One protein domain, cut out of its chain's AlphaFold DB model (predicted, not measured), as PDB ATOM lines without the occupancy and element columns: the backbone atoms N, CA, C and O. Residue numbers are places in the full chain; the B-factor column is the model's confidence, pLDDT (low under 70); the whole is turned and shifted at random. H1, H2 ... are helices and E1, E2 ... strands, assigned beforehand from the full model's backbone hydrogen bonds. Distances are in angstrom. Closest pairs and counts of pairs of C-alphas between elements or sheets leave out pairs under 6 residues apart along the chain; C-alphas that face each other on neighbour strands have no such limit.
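AT A GLANCE: This is residues 224 to 341 of the 711 residues of an uncharacterized protein of Rachicladosporium antarcticum (UniProt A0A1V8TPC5). Picture one strongly twisted wall of five strands, with the helix H1 lying slantwise over one face and a long stretch without named elements, residues 302 to 329, looping on the side away from H1. E3 bends sharply on its way through the sheet, and the short helix H2 only grazes the sheet. The printed part has 118 residues, with E1, E2, H1, E3, E4, H2 and E5 in that order; under half of the residues are in named elements, and the class is mixed, helices and strands. The mixed sheet runs E2, E1, E5, E3, E4, with E1 and E5 parallel and the other neighbours antiparallel. The whole is compact, with a radius of gyration of the C-alphas of 13.8 A and spans of 39 by 37 by 26 A.

IN THESE COORDINATES: Find C-alpha 224 at (139.626, 172.331, 166.513); from there E1 runs 19.7 A through residues 224 to 230. E2, residues 235 to 242, follows over 20.7 A. At C-alpha 250, (152.147, 170.892, 155.678), begins H1, residues 250 to 264, 20.8 A long. Next come E3, residues 272 to 280, 19.8 A, which bends by 83 degrees at residue 277, and E4, residues 286 to 290, 11.7 A. H2 is residues 298 to 301, 5.7 A. E5, residues 330 to 338, runs 26.2 A to C-alpha 338 at (152.576, 156.983, 151.263).

HOW THE PARTS SIT: Begin in the sheet at E1 and E2, an antiparallel hairpin, where N 226 and O 239 are 2.9 A apart. On its other side E1 has E5, parallel at 23 degrees, with N 227 and O 332 at 2.9 A. E5 and E3 are antiparallel, with N 275 and O 335 at 2.8 A. E3 and E4 form the other hairpin, with N 289 and O 276 at 2.8 A. E4, H2 and E5 make a split strand-helix-strand unit, two strands of one sheet that are not neighbours, with a helix between them along the chain and E3 between them in the sheet; its crossover is right-handed. H1 is on one face of the sheet, making two layers, helix over strands, at a height over the sheet of 8.7 A. The C-alphas of Cys 237 in E2 and Leu 256 in H1 are their closest, 7.3 A. H1 and H2 are only just apart, closest 8.4 A. In H1 every O i to N i+4 pair is within hydrogen-bond range; H2 is too short for one.

THE WHOLE: The C-alphas of Gly 265 and Thr 323 are the two farthest apart, 41.2 A. The printed part has no cut. Look at residues 302 to 329 for the long link, H2 to E5. Mean pLDDT of the printed part is 74.8; 30 residues are under 70, among them 281 to 286 and 319 to 328.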
ATOM      1  N   ALA A 224     139.850 173.569 167.236       79.38
ATOM      2  CA  ALA A 224     139.626 172.331 166.513       79.38
ATOM      3  C   ALA A 224     140.692 171.294 166.890       79.38
ATOM      4  O   ALA A 224     141.882 171.607 166.970       79.38
ATOM      5  N   LEU A 225     140.272 170.056 167.124       84.38
ATOM      6  CA  LEU A 225     141.155 168.925 167.371       84.38
ATOM      7  C   LEU A 225     141.525 168.283 166.033       84.38
ATOM      8  O   LEU A 225     140.649 167.880 165.275       84.38
ATOM      9  N   VAL A 226     142.813 168.155 165.743       87.31
ATOM     10  CA  VAL A 226     143.303 167.417 164.574       87.31
ATOM     11  C   VAL A 226     143.824 166.069 165.044       87.31
ATOM     12  O   VAL A 226     144.727 166.026 165.879       87.31
ATOM     13  N   LYS A 227     143.280 164.982 164.498       89.25
ATOM     14  CA  LYS A 227     143.726 163.604 164.748       89.25
ATOM     15  C   LYS A 227     144.438 163.057 163.523       89.25
ATOM     16  O   LYS A 227     143.890 163.115 162.420       89.25
ATOM     17  N   ILE A 228     145.646 162.542 163.718       89.12
ATOM     18  CA  ILE A 228     146.487 161.999 162.655       89.12
ATOM     19  C   ILE A 228     146.520 160.478 162.776       89.12
ATOM     20  O   ILE A 228     146.846 159.937 163.831       89.12
ATOM     21  N   PHE A 229     146.214 159.818 161.668       87.50
ATOM     22  CA  PHE A 229     146.208 158.372 161.528       87.50
ATOM     23  C   PHE A 229     147.262 157.951 160.499       87.50
ATOM     24  O   PHE A 229     147.314 158.535 159.409       87.50
ATOM     25  N   THR A 230     148.079 156.939 160.799       77.88
ATOM     26  CA  THR A 230     148.970 156.303 159.811       77.88
ATOM     27  C   THR A 230     148.744 154.801 159.785       77.88
ATOM     28  O   THR A 230     148.736 154.166 160.828       77.88
ATOM     29  N   GLY A 231     148.572 154.235 158.580       65.50
ATOM     30  CA  GLY A 231     148.345 152.795 158.376       65.50
ATOM     31  C   GLY A 231     147.064 152.253 159.038       65.50
ATOM     32  O   GLY A 231     146.723 152.625 160.148       65.50
ATOM     33  N   ASN A 232     146.324 151.374 158.351       61.06
ATOM     34  CA  ASN A 232     145.220 150.551 158.890       61.06
ATOM     35  C   ASN A 232     144.410 151.141 160.070       61.06
ATOM     36  O   ASN A 232     144.142 150.444 161.043       61.06
ATOM     37  N   ASN A 233     143.999 152.411 159.972       72.62
ATOM     38  CA  ASN A 233     143.133 153.070 160.948       72.62
ATOM     39  C   ASN A 233     143.714 153.303 162.365       72.62
ATOM     40  O   ASN A 233     142.959 153.491 163.317       72.62
ATOM     41  N   ILE A 234     145.038 153.323 162.529       76.69
ATOM     42  CA  ILE A 234     145.673 153.552 163.836       76.69
ATOM     43  C   ILE A 234     145.912 155.051 164.045       76.69
ATOM     44  O   ILE A 234     146.510 155.715 163.197       76.69
ATOM     45  N   MET A 235     145.425 155.598 165.165       83.06
ATOM     46  CA  MET A 235     145.666 156.992 165.554       83.06
ATOM     47  C   MET A 235     147.039 157.112 166.221       83.06
ATOM     48  O   MET A 235     147.239 156.579 167.308       83.06
ATOM     49  N   ASP A 236     147.951 157.862 165.607       82.81
ATOM     50  CA  ASP A 236     149.280 158.111 166.172       82.81
ATOM     51  C   ASP A 236     149.234 159.234 167.203       82.81
ATOM     52  O   ASP A 236     149.634 159.083 168.355       82.81
ATOM     53  N   CYS A 237     148.748 160.402 166.782       84.12
ATOM     54  CA  CYS A 237     148.772 161.589 167.616       84.12
ATOM     55  C   CYS A 237     147.630 162.548 167.297       84.12
ATOM     56  O   CYS A 237     147.029 162.532 166.219       84.12
ATOM     57  N   SER A 238     147.330 163.414 168.262       87.00
ATOM     58  CA  SER A 238     146.331 164.466 168.111       87.00
ATOM     59  C   SER A 238     146.805 165.768 168.744       87.00
ATOM     60  O   SER A 238     147.649 165.768 169.640       87.00
ATOM     61  N   TYR A 239     146.311 166.896 168.240       83.56
ATOM     62  CA  TYR A 239     146.633 168.209 168.792       83.56
ATOM     63  C   TYR A 239     145.535 169.230 168.503       83.56
ATOM     64  O   TYR A 239     144.840 169.154 167.491       83.56
ATOM     65  N   TRP A 240     145.426 170.228 169.374       78.75
ATOM     66  CA  TRP A 240     144.497 171.339 169.210       78.75
ATOM     67  C   TRP A 240     145.098 172.458 168.359       78.75
ATOM     68  O   TRP A 240     146.285 172.782 168.474       78.75
ATOM     69  N   VAL A 241     144.272 173.055 167.505       77.94
ATOM     70  CA  VAL A 241     144.624 174.195 166.660       77.94
ATOM     71  C   VAL A 241     143.460 175.179 166.591       77.94
ATOM     72  O   VAL A 241     142.299 174.787 166.653       77.94
ATOM     73  N   ASP A 242     143.762 176.468 166.468       75.44
ATOM     74  CA  ASP A 242     142.738 177.491 166.262       75.44
ATOM     75  C   ASP A 242     142.031 177.293 164.911       75.44
ATOM     76  O   ASP A 242     142.689 177.048 163.890       75.44
ATOM     77  N   ARG A 243     140.699 177.421 164.886       74.50
ATOM     78  CA  ARG A 243     139.890 177.311 163.662       74.50
ATOM     79  C   ARG A 243     140.376 178.243 162.545       74.50
ATOM     80  O   ARG A 243     140.358 177.863 161.374       74.50
ATOM     81  N   TYR A 244     140.822 179.444 162.891       73.62
ATOM     82  CA  TYR A 244     141.266 180.476 161.954       73.62
ATOM     83  C   TYR A 244     142.789 180.500 161.792       73.62
ATOM     84  O   TYR A 244     143.368 181.523 161.422       73.62
ATOM     85  N   THR A 245     143.452 179.372 162.060       72.06
ATOM     86  CA  THR A 245     144.904 179.252 161.936       72.06
ATOM     87  C   THR A 245     145.407 179.616 160.537       72.06
ATOM     88  O   THR A 245     144.863 179.202 159.512       72.06
ATOM     89  N   THR A 246     146.507 180.366 160.488       73.06
ATOM     90  CA  THR A 246     147.227 180.683 159.245       73.06
ATOM     91  C   THR A 246     148.180 179.568 158.821       73.06
ATOM     92  O   THR A 246     148.767 179.623 157.739       73.06
ATOM     93  N   VAL A 247     148.332 178.542 159.662       75.75
ATOM     94  CA  VAL A 247     149.228 177.416 159.427       75.75
ATOM     95  C   VAL A 247     148.712 176.566 158.262       75.75
ATOM     96  O   VAL A 247     147.511 176.354 158.100       75.75
ATOM     97  N   THR A 248     149.623 176.067 157.428       81.38
ATOM     98  CA  THR A 248     149.282 175.239 156.265       81.38
ATOM     99  C   THR A 248     149.111 173.763 156.622       81.38
ATOM    100  O   THR A 248     149.593 173.291 157.658       81.38
ATOM    101  N   ALA A 249     148.472 173.004 155.729       77.31
ATOM    102  CA  ALA A 249     148.332 171.553 155.844       77.31
ATOM    103  C   ALA A 249     149.692 170.843 156.006       77.31
ATOM    104  O   ALA A 249     149.773 169.836 156.703       77.31
ATOM    105  N   ALA A 250     150.788 171.409 155.474       77.81
ATOM    106  CA  ALA A 250     152.147 170.892 155.678       77.81
ATOM    107  C   ALA A 250     152.525 170.711 157.160       77.81
ATOM    108  O   ALA A 250     153.294 169.812 157.495       77.81
ATOM    109  N   SER A 251     151.993 171.542 158.059       80.56
ATOM    110  CA  SER A 251     152.277 171.448 159.498       80.56
ATOM    111  C   SER A 251     151.852 170.124 160.130       80.56
ATOM    112  O   SER A 251     152.474 169.692 161.100       80.56
ATOM    113  N   VAL A 252     150.836 169.465 159.565       83.44
ATOM    114  CA  VAL A 252     150.355 168.155 160.014       83.44
ATOM    115  C   VAL A 252     151.450 167.105 159.804       83.44
ATOM    116  O   VAL A 252     151.753 166.359 160.730       83.44
ATOM    117  N   LEU A 253     152.117 167.110 158.639       81.25
ATOM    118  CA  LEU A 253     153.249 166.215 158.356       81.25
ATOM    119  C   LEU A 253     154.427 166.485 159.293       81.25
ATOM    120  O   LEU A 253     155.003 165.549 159.835       81.25
ATOM    121  N   TRP A 254     154.756 167.757 159.538       79.69
ATOM    122  CA  TRP A 254     155.846 168.111 160.452       79.69
ATOM    123  C   TRP A 254     155.594 167.631 161.883       79.69
ATOM    124  O   TRP A 254     156.526 167.187 162.550       79.69
ATOM    125  N   LYS A 255     154.349 167.707 162.362       80.25
ATOM    126  CA  LYS A 255     153.969 167.195 163.686       80.25
ATOM    127  C   LYS A 255     154.018 165.669 163.740       80.25
ATOM    128  O   LYS A 255     154.557 165.135 164.703       80.25
ATOM    129  N   LEU A 256     153.545 164.992 162.693       82.38
ATOM    130  CA  LEU A 256     153.646 163.539 162.574       82.38
ATOM    131  C   LEU A 256     155.105 163.071 162.574       82.38
ATOM    132  O   LEU A 256     155.457 162.165 163.318       82.38
ATOM    133  N   TRP A 257     155.977 163.703 161.789       80.44
ATOM    134  CA  TRP A 257     157.391 163.331 161.743       80.44
ATOM    135  C   TRP A 257     158.107 163.562 163.067       80.44
ATOM    136  O   TRP A 257     158.961 162.758 163.426       80.44
ATOM    137  N   ARG A 258     157.756 164.615 163.817       76.88
ATOM    138  CA  ARG A 258     158.282 164.792 165.179       76.88
ATOM    139  C   ARG A 258     157.843 163.658 166.099       76.88
ATOM    140  O   ARG A 258     158.697 163.075 166.750       76.88
ATOM    141  N   PHE A 259     156.555 163.318 166.089       79.94
ATOM    142  CA  PHE A 259     156.026 162.198 166.868       79.94
ATOM    143  C   PHE A 259     156.717 160.873 166.506       79.94
ATOM    144  O   PHE A 259     157.127 160.128 167.389       79.94
ATOM    145  N   GLN A 260     156.906 160.600 165.211       77.56
ATOM    146  CA  GLN A 260     157.574 159.382 164.753       77.56
ATOM    147  C   GLN A 260     159.056 159.344 165.142       77.56
ATOM    148  O   GLN A 260     159.544 158.311 165.593       77.56
ATOM    149  N   ALA A 261     159.765 160.467 165.013       75.69
ATOM    150  CA  ALA A 261     161.163 160.561 165.416       75.69
ATOM    151  C   ALA A 261     161.345 160.338 166.926       75.69
ATOM    152  O   ALA A 261     162.306 159.689 167.326       75.69
ATOM    153  N   GLU A 262     160.427 160.854 167.745       77.38
ATOM    154  CA  GLU A 262     160.475 160.745 169.205       77.38
ATOM    155  C   GLU A 262     160.116 159.336 169.702       77.38
ATOM    156  O   GLU A 262     160.810 158.806 170.565       77.38
ATOM    157  N   ASN A 263     159.092 158.700 169.122       72.69
ATOM    158  CA  ASN A 263     158.581 157.413 169.611       72.69
ATOM    159  C   ASN A 263     159.152 156.186 168.896       72.69
ATOM    160  O   ASN A 263     159.294 155.131 169.511       72.69
ATOM    161  N   TYR A 264     159.468 156.297 167.604       76.88
ATOM    162  CA  TYR A 264     159.925 155.166 166.789       76.88
ATOM    163  C   TYR A 264     161.400 155.276 166.381       76.88
ATOM    164  O   TYR A 264     161.964 154.310 165.875       76.88
ATOM    165  N   GLY A 265     162.047 156.431 166.583       72.12
ATOM    166  CA  GLY A 265     163.460 156.646 166.238       72.12
ATOM    167  C   GLY A 265     163.742 156.738 164.732       72.12
ATOM    168  O   GLY A 265     164.898 156.854 164.323       72.12
ATOM    169  N   TYR A 266     162.705 156.717 163.893       71.50
ATOM    170  CA  TYR A 266     162.795 156.929 162.451       71.50
ATOM    171  C   TYR A 266     161.605 157.750 161.952       71.50
ATOM    172  O   TYR A 266     160.533 157.764 162.551       71.50
ATOM    173  N   ILE A 267     161.791 158.429 160.821       70.25
ATOM    174  CA  ILE A 267     160.713 159.115 160.107       70.25
ATOM    175  C   ILE A 267     160.361 158.330 158.850       70.25
ATOM    176  O   ILE A 267     161.239 157.810 158.159       70.25
ATOM    177  N   THR A 268     159.078 158.283 158.505       63.47
ATOM    178  CA  THR A 268     158.659 157.803 157.183       63.47
ATOM    179  C   THR A 268     159.030 158.847 156.120       63.47
ATOM    180  O   THR A 268     158.246 159.733 155.777       63.47
ATOM    181  N   SER A 269     160.269 158.783 155.619       54.41
ATOM    182  CA  SER A 269     160.776 159.665 154.562       54.41
ATOM    183  C   SER A 269     160.311 159.161 153.193       54.41
ATOM    184  O   SER A 269     160.864 158.211 152.638       54.41
ATOM    185  N   GLY A 270     159.264 159.782 152.656       61.16
ATOM    186  CA  GLY A 270     158.600 159.354 151.432       61.16
ATOM    187  C   GLY A 270     157.671 160.421 150.859       61.16
ATOM    188  O   GLY A 270     157.510 161.488 151.448       61.16
ATOM    189  N   TYR A 271     157.021 160.133 149.728       66.31
ATOM    190  CA  TYR A 271     155.937 160.958 149.178       66.31
ATOM    191  C   TYR A 271     154.662 160.819 150.025       66.31
ATOM    192  O   TYR A 271     153.631 160.337 149.560       66.31
ATOM    193  N   THR A 272     154.732 161.195 151.297       72.19
ATOM    194  CA  THR A 272     153.600 161.118 152.219       72.19
ATOM    195  C   THR A 272     152.613 162.231 151.889       72.19
ATOM    196  O   THR A 272     152.961 163.412 151.897       72.19
ATOM    197  N   GLN A 273     151.379 161.847 151.574       78.38
ATOM    198  CA  GLN A 273     150.282 162.773 151.323       78.38
ATOM    199  C   GLN A 273     149.297 162.741 152.483       78.38
ATOM    200  O   GLN A 273     149.064 161.702 153.101       78.38
ATOM    201  N   ILE A 274     148.714 163.906 152.744       84.25
ATOM    202  CA  ILE A 274     147.618 164.073 153.686       84.25
ATOM    203  C   ILE A 274     146.306 163.799 152.951       84.25
ATOM    204  O   ILE A 274     146.076 164.347 151.871       84.25
ATOM    205  N   TRP A 275     145.446 162.993 153.560       84.81
ATOM    206  CA  TRP A 275     144.095 162.710 153.101       84.81
ATOM    207  C   TRP A 275     143.094 163.103 154.183       84.81
ATOM    208  O   TRP A 275     143.282 162.790 155.362       84.81
ATOM    209  N   THR A 276     142.034 163.792 153.787       86.50
ATOM    210  CA  THR A 276     140.907 164.163 154.649       86.50
ATOM    211  C   THR A 276     139.628 163.521 154.130       86.50
ATOM    212  O   THR A 276     139.592 163.020 153.006       86.50
ATOM    213  N   GLN A 277     138.575 163.519 154.951       81.69
ATOM    214  CA  GLN A 277     137.274 162.943 154.593       81.69
ATOM    215  C   GLN A 277     137.389 161.501 154.070       81.69
ATOM    216  O   GLN A 277     136.861 161.155 153.017       81.69
ATOM    217  N   MET A 278     138.160 160.683 154.786       82.62
ATOM    218  CA  MET A 278     138.342 159.280 154.437       82.62
ATOM    219  C   MET A 278     137.000 158.556 154.533       82.62
ATOM    220  O   MET A 278     136.253 158.758 155.484       82.62
ATOM    221  N   THR A 279     136.711 157.695 153.572       76.06
ATOM    222  CA  THR A 279     135.523 156.845 153.521       76.06
ATOM    223  C   THR A 279     135.983 155.416 153.310       76.06
ATOM    224  O   THR A 279     136.912 155.163 152.532       76.06
ATOM    225  N   ASP A 280     135.375 154.501 154.053       73.25
ATOM    226  CA  ASP A 280     135.581 153.081 153.825       73.25
ATOM    227  C   ASP A 280     134.748 152.687 152.605       73.25
ATOM    228  O   ASP A 280     133.536 152.904 152.572       73.25
ATOM    229  N   SER A 281     135.413 152.200 151.565       64.12
ATOM    230  CA  SER A 281     134.751 151.725 150.352       64.12
ATOM    231  C   SER A 281     134.489 150.217 150.413       64.12
ATOM    232  O   SER A 281     133.932 149.671 149.464       64.12
ATOM    233  N   GLY A 282     134.846 149.542 151.511       57.00
ATOM    234  CA  GLY A 282     134.818 148.088 151.629       57.00
ATOM    235  C   GLY A 282     136.021 147.431 150.949       57.00
ATOM    236  O   GLY A 282     136.821 148.083 150.277       57.00
ATOM    237  N   ASP A 283     136.178 146.118 151.125       61.78
ATOM    238  CA  ASP A 283     137.236 145.309 150.490       61.78
ATOM    239  C   ASP A 283     138.676 145.768 150.807       61.78
ATOM    240  O   ASP A 283     139.600 145.596 150.008       61.78
ATOM    241  N   GLY A 284     138.878 146.408 151.966       59.53
ATOM    242  CA  GLY A 284     140.162 147.008 152.342       59.53
ATOM    243  C   GLY A 284     140.563 148.208 151.470       59.53
ATOM    244  O   GLY A 284     141.721 148.636 151.502       59.53
ATOM    245  N   LEU A 285     139.633 148.747 150.674       62.06
ATOM    246  CA  LEU A 285     139.809 149.951 149.872       62.06
ATOM    247  C   LEU A 285     139.243 151.156 150.619       62.06
ATOM    248  O   LEU A 285     138.119 151.163 151.104       62.06
ATOM    249  N   ALA A 286     140.040 152.214 150.656       69.81
ATOM    250  CA  ALA A 286     139.683 153.477 151.267       69.81
ATOM    251  C   ALA A 286     139.818 154.598 150.242       69.81
ATOM    252  O   ALA A 286     140.811 154.658 149.508       69.81
ATOM    253  N   SER A 287     138.855 155.513 150.226       71.88
ATOM    254  CA  SER A 287     138.902 156.703 149.379       71.88
ATOM    255  C   SER A 287     138.804 157.968 150.227       71.88
ATOM    256  O   SER A 287     138.291 157.944 151.340       71.88
ATOM    257  N   GLY A 288     139.337 159.083 149.742       76.88
ATOM    258  CA  GLY A 288     139.313 160.339 150.484       76.88
ATOM    259  C   GLY A 288     139.815 161.508 149.653       76.88
ATOM    260  O   GLY A 288     140.278 161.351 148.518       76.88
ATOM    261  N   HIS A 289     139.751 162.701 150.228       77.94
ATOM    262  CA  HIS A 289     140.233 163.914 149.590       77.94
ATOM    263  C   HIS A 289     141.739 164.091 149.827       77.94
ATOM    264  O   HIS A 289     142.183 164.383 150.934       77.94
ATOM    265  N   SER A 290     142.543 163.930 148.774       76.44
ATOM    266  CA  SER A 290     143.997 164.131 148.834       76.44
ATOM    267  C   SER A 290     144.363 165.618 148.837       76.44
ATOM    268  O   SER A 290     144.110 166.342 147.867       76.44
ATOM    269  N   CYS A 291     145.055 166.065 149.882       73.31
ATOM    270  CA  CYS A 291     145.648 167.395 149.976       73.31
ATOM    271  C   CYS A 291     146.959 167.450 149.170       73.31
ATOM    272  O   CYS A 291     148.059 167.470 149.721       73.31
ATOM    273  N   LYS A 292     146.845 167.480 147.836       64.94
ATOM    274  CA  LYS A 292     147.995 167.480 146.907       64.94
ATOM    275  C   LYS A 292     148.892 168.717 147.019       64.94
ATOM    276  O   LYS A 292     150.047 168.661 146.612       64.94
ATOM    277  N   ASN A 293     148.370 169.832 147.534       62.00
ATOM    278  CA  ASN A 293     149.112 171.078 147.703       62.00
ATOM    279  C   ASN A 293     149.333 171.369 149.194       62.00
ATOM    280  O   ASN A 293     148.417 171.783 149.904       62.00
ATOM    281  N   SER A 294     150.571 171.186 149.651       62.12
ATOM    282  CA  SER A 294     150.999 171.421 151.034       62.12
ATOM    283  C   SER A 294     150.935 172.899 151.459       62.12
ATOM    284  O   SER A 294     151.006 173.192 152.653       62.12
ATOM    285  N   GLY A 295     150.756 173.826 150.508       62.53
ATOM    286  CA  GLY A 295     150.591 175.263 150.745       62.53
ATOM    287  C   GLY A 295     149.163 175.720 151.070       62.53
ATOM    288  O   GLY A 295     148.965 176.900 151.352       62.53
ATOM    289  N   ILE A 296     148.162 174.831 151.041       72.38
ATOM    290  CA  ILE A 296     146.781 175.178 151.423       72.38
ATOM    291  C   ILE A 296     146.708 175.407 152.941       72.38
ATOM    292  O   ILE A 296     147.331 174.675 153.717       72.38
ATOM    293  N   ARG A 297     145.954 176.425 153.375       76.00
ATOM    294  CA  ARG A 297     145.735 176.726 154.799       76.00
ATOM    295  C   ARG A 297     144.943 175.605 155.467       76.00
ATOM    296  O   ARG A 297     143.955 175.125 154.918       76.00
ATOM    297  N   LEU A 298     145.349 175.217 156.673       79.44
ATOM    298  CA  LEU A 298     144.655 174.185 157.440       79.44
ATOM    299  C   LEU A 298     143.222 174.619 157.779       79.44
ATOM    300  O   LEU A 298     142.322 173.790 157.724       79.44
ATOM    301  N   SER A 299     142.995 175.920 158.005       78.38
ATOM    302  CA  SER A 299     141.670 176.506 158.254       78.38
ATOM    303  C   SER A 299     140.629 176.188 157.173       78.38
ATOM    304  O   SER A 299     139.440 176.161 157.471       78.38
ATOM    305  N   THR A 300     141.049 175.916 155.931       80.50
ATOM    306  CA  THR A 300     140.153 175.505 154.835       80.50
ATOM    307  C   THR A 300     139.479 174.158 155.104       80.50
ATOM    308  O   THR A 300     138.395 173.918 154.592       80.50
ATOM    309  N   PHE A 301     140.093 173.300 155.922       81.69
ATOM    310  CA  PHE A 301     139.553 171.997 156.319       81.69
ATOM    311  C   PHE A 301     138.946 172.012 157.734       81.69
ATOM    312  O   PHE A 301     138.400 171.006 158.173       81.69
ATOM    313  N   LEU A 302     139.038 173.132 158.464       81.12
ATOM    314  CA  LEU A 302     138.488 173.297 159.819       81.12
ATOM    315  C   LEU A 302     137.073 173.888 159.774       81.12
ATOM    316  O   LEU A 302     136.727 174.821 160.506       81.12
ATOM    317  N   ASP A 303     136.252 173.361 158.872       80.06
ATOM    318  CA  ASP A 303     134.838 173.674 158.771       80.06
ATOM    319  C   ASP A 303     133.975 172.498 159.249       80.06
ATOM    320  O   ASP A 303     134.424 171.359 159.390       80.06
ATOM    321  N   ARG A 304     132.697 172.784 159.513       74.81
ATOM    322  CA  ARG A 304     131.718 171.759 159.907       74.81
ATOM    323  C   ARG A 304     131.477 170.723 158.802       74.81
ATOM    324  O   ARG A 304     131.028 169.630 159.107       74.81
ATOM    325  N   GLY A 305     131.779 171.065 157.548       72.38
ATOM    326  CA  GLY A 305     131.628 170.176 156.397       72.38
ATOM    327  C   GLY A 305     132.754 169.154 156.237       72.38
ATOM    328  O   GLY A 305     132.565 168.184 155.510       72.38
ATOM    329  N   SER A 306     133.899 169.344 156.899       76.81
ATOM    330  CA  SER A 306     135.061 168.443 156.838       76.81
ATOM    331  C   SER A 306     135.406 167.804 158.188       76.81
ATOM    332  O   SER A 306     136.078 166.771 158.221       76.81
ATOM    333  N   CYS A 307     134.955 168.392 159.300       81.81
ATOM    334  CA  CYS A 307     135.211 167.915 160.660       81.81
ATOM    335  C   CYS A 307     134.098 166.979 161.166       81.81
ATOM    336  O   CYS A 307     133.150 167.439 161.799       81.81
ATOM    337  N   TYR A 308     134.237 165.671 160.921       77.44
ATOM    338  CA  TYR A 308     133.274 164.635 161.345       77.44
ATOM    339  C   TYR A 308     133.720 163.808 162.563       77.44
ATOM    340  O   TYR A 308     133.061 162.827 162.905       77.44
ATOM    341  N   GLY A 309     134.858 164.135 163.185       76.12
ATOM    342  CA  GLY A 309     135.386 163.350 164.303       76.12
ATOM    343  C   GLY A 309     134.715 163.638 165.654       76.12
ATOM    344  O   GLY A 309     133.945 164.589 165.800       76.12
ATOM    345  N   HIS A 310     135.064 162.859 166.674       79.69
ATOM    346  CA  HIS A 310     134.679 163.065 168.072       79.69
ATOM    347  C   HIS A 310     135.897 163.140 169.005       79.69
ATOM    348  O   HIS A 310     137.033 162.997 168.580       79.69
ATOM    349  N   LEU A 311     135.712 163.399 170.303       80.81
ATOM    350  CA  LEU A 311     136.858 163.539 171.219       80.81
ATOM    351  C   LEU A 311     137.504 162.190 171.595       80.81
ATOM    352  O   LEU A 311     138.726 162.109 171.650       80.81
ATOM    353  N   GLY A 312     136.713 161.122 171.775       74.88
ATOM    354  CA  GLY A 312     137.198 159.769 172.126       74.88
ATOM    355  C   GLY A 312     137.890 158.983 170.998       74.88
ATOM    356  O   GLY A 312     138.074 159.505 169.902       74.88
ATOM    357  N   ALA A 313     138.264 157.725 171.253       77.56
ATOM    358  CA  ALA A 313     138.898 156.842 170.264       77.56
ATOM    359  C   ALA A 313     137.945 156.513 169.105       77.56
ATOM    360  O   ALA A 313     136.806 156.122 169.340       77.56
ATOM    361  N   GLU A 314     138.399 156.689 167.865       81.69
ATOM    362  CA  GLU A 314     137.538 156.582 166.684       81.69
ATOM    363  C   GLU A 314     138.308 156.173 165.436       81.69
ATOM    364  O   GLU A 314     139.524 156.339 165.368       81.69
ATOM    365  N   SER A 315     137.571 155.707 164.430       82.12
ATOM    366  CA  SER A 315     138.095 155.408 163.101       82.12
ATOM    367  C   SER A 315     138.334 156.677 162.272       82.12
ATOM    368  O   SER A 315     137.559 157.637 162.327       82.12
ATOM    369  N   VAL A 316     139.361 156.658 161.425       83.38
ATOM    370  CA  VAL A 316     139.668 157.663 160.405       83.38
ATOM    371  C   VAL A 316     138.535 157.821 159.389       83.38
ATOM    372  O   VAL A 316     138.367 158.912 158.844       83.38
ATOM    373  N   PHE A 317     137.735 156.773 159.160       84.06
ATOM    374  CA  PHE A 317     136.629 156.776 158.201       84.06
ATOM    375  C   PHE A 317     135.430 157.580 158.704       84.06
ATOM    376  O   PHE A 317     135.057 157.518 159.876       84.06
ATOM    377  N   ASN A 318     134.838 158.381 157.826       78.75
ATOM    378  CA  ASN A 318     133.656 159.176 158.112       78.75
ATOM    379  C   ASN A 318     132.405 158.297 158.142       78.75
ATOM    380  O   ASN A 318     132.191 157.483 157.249       78.75
ATOM    381  N   ASP A 319     131.557 158.529 159.139       67.38
ATOM    382  CA  ASP A 319     130.205 157.986 159.184       67.38
ATOM    383  C   ASP A 319     129.242 159.022 158.583       67.38
ATOM    384  O   ASP A 319     129.024 160.095 159.151       67.38
ATOM    385  N   HIS A 320     128.710 158.726 157.395       60.94
ATOM    386  CA  HIS A 320     127.824 159.625 156.649       60.94
ATOM    387  C   HIS A 320     126.384 159.657 157.176       60.94
ATOM    388  O   HIS A 320     125.587 160.460 156.694       60.94
ATOM    389  N   SER A 321     126.036 158.816 158.154       55.34
ATOM    390  CA  SER A 321     124.687 158.768 158.732       55.34
ATOM    391  C   SER A 321     124.400 159.901 159.731       55.34
ATOM    392  O   SER A 321     123.268 160.053 160.193       55.34
ATOM    393  N   ARG A 322     125.406 160.719 160.074       57.34
ATOM    394  CA  ARG A 322     125.305 161.699 161.161       57.34
ATOM    395  C   ARG A 322     124.695 163.040 160.757       57.34
ATOM    396  O   ARG A 322     125.087 163.671 159.776       57.34
ATOM    397  N   THR A 323     123.806 163.526 161.618       57.31
ATOM    398  CA  THR A 323     123.316 164.905 161.630       57.31
ATOM    399  C   THR A 323     124.379 165.849 162.207       57.31
ATOM    400  O   THR A 323     125.124 165.497 163.124       57.31
ATOM    401  N   ILE A 324     124.489 167.056 161.645       62.31
ATOM    402  CA  ILE A 324     125.488 168.050 162.063       62.31
ATOM    403  C   ILE A 324     125.076 168.632 163.420       62.31
ATOM    404  O   ILE A 324     124.161 169.450 163.495       62.31
ATOM    405  N   ASP A 325     125.774 168.244 164.487       65.12
ATOM    406  CA  ASP A 325     125.646 168.883 165.797       65.12
ATOM    407  C   ASP A 325     126.486 170.169 165.842       65.12
ATOM    408  O   ASP A 325     127.722 170.162 165.814       65.12
ATOM    409  N   TYR A 326     125.797 171.307 165.904       65.56
ATOM    410  CA  TYR A 326     126.422 172.627 165.938       65.56
ATOM    411  C   TYR A 326     127.086 172.950 167.284       65.56
ATOM    412  O   TYR A 326     127.928 173.856 167.319       65.56
ATOM    413  N   SER A 327     126.766 172.211 168.351       61.50
ATOM    414  CA  SER A 327     127.298 172.409 169.707       61.50
ATOM    415  C   SER A 327     128.609 171.654 169.974       61.50
ATOM    416  O   SER A 327     129.409 172.082 170.807       61.50
ATOM    417  N   ALA A 328     128.888 170.587 169.219       68.19
ATOM    418  CA  ALA A 328     130.080 169.759 169.389       68.19
ATOM    419  C   ALA A 328     131.389 170.496 169.013       68.19
ATOM    420  O   ALA A 328     131.377 171.378 168.151       68.19
ATOM    421  N   PRO A 329     132.554 170.143 169.586       76.00
ATOM    422  CA  PRO A 329     133.847 170.679 169.152       76.00
ATOM    423  C   PRO A 329     134.193 170.240 167.718       76.00
ATOM    424  O   PRO A 329     133.743 169.197 167.248       76.00
ATOM    425  N   LEU A 330     134.994 171.036 167.004       82.00
ATOM    426  CA  LEU A 330     135.462 170.678 165.661       82.00
ATOM    427  C   LEU A 330     136.555 169.612 165.771       82.00
ATOM    428  O   LEU A 330     137.570 169.852 166.419       82.00
ATOM    429  N   VAL A 331     136.378 168.462 165.121       85.81
ATOM    430  CA  VAL A 331     137.400 167.410 165.073       85.81
ATOM    431  C   VAL A 331     137.682 167.013 163.625       85.81
ATOM    432  O   VAL A 331     136.825 166.451 162.939       85.81
ATOM    433  N   LEU A 332     138.898 167.296 163.161       87.88
ATOM    434  CA  LEU A 332     139.388 166.941 161.833       87.88
ATOM    435  C   LEU A 332     140.164 165.622 161.895       87.88
ATOM    436  O   LEU A 332     141.181 165.519 162.585       87.88
ATOM    437  N   LYS A 333     139.719 164.638 161.113       89.19
ATOM    438  CA  LYS A 333     140.402 163.351 160.942       89.19
ATOM    439  C   LYS A 333     141.295 163.398 159.714       89.19
ATOM    440  O   LYS A 333     140.843 163.768 158.627       89.19
ATOM    441  N   VAL A 334     142.560 163.036 159.892       89.06
ATOM    442  CA  VAL A 334     143.577 163.110 158.848       89.06
ATOM    443  C   VAL A 334     144.306 161.781 158.716       89.06
ATOM    444  O   VAL A 334     144.903 161.314 159.679       89.06
ATOM    445  N   SER A 335     144.322 161.209 157.514       87.12
ATOM    446  CA  SER A 335     145.146 160.043 157.190       87.12
ATOM    447  C   SER A 335     146.433 160.481 156.495       87.12
ATOM    448  O   SER A 335     146.396 161.216 155.505       87.12
ATOM    449  N   ALA A 336     147.581 160.043 157.003       83.62
ATOM    450  CA  ALA A 336     148.873 160.221 156.358       83.62
ATOM    451  C   ALA A 336     149.302 158.893 155.718       83.62
ATOM    452  O   ALA A 336     149.597 157.914 156.403       83.62
ATOM    453  N   ALA A 337     149.334 158.866 154.385       74.44
ATOM    454  CA  ALA A 337     149.635 157.665 153.610       74.44
ATOM    455  C   ALA A 337     150.712 157.930 152.553       74.44
ATOM    456  O   ALA A 337     150.783 159.010 151.957       74.44
ATOM    457  N   TYR A 338     151.548 156.922 152.298       66.06
ATOM    458  CA  TYR A 338     152.576 156.983 151.263       66.06
ATOM    459  C   TYR A 338     151.930 156.956 149.869       66.06
ATOM    460  O   TYR A 338     151.331 155.960 149.463       66.06
ATOM    461  N   ALA A 339     152.074 158.037 149.107       58.16
ATOM    462  CA  ALA A 339     151.632 158.107 147.723       58.16
ATOM    463  C   ALA A 339     152.786 157.708 146.793       58.16
ATOM    464  O   ALA A 339     153.748 158.446 146.618       58.16
ATOM    465  N   SER A 340     152.700 156.543 146.145       51.75
ATOM    466  CA  SER A 340     153.659 156.207 145.081       51.75
ATOM    467  C   SER A 340     153.568 157.245 143.944       51.75
ATOM    468  O   SER A 340     152.453 157.599 143.553       51.75
ATOM    469  N   PRO A 341     154.684 157.692 143.333       49.66
ATOM    470  CA  PRO A 341     154.669 158.594 142.171       49.66
ATOM    471  C   PRO A 341     153.820 158.076 140.995       49.66
ATOM    472  O   PRO A 341     153.297 158.856 140.202       49.66
TER     473      PRO A 341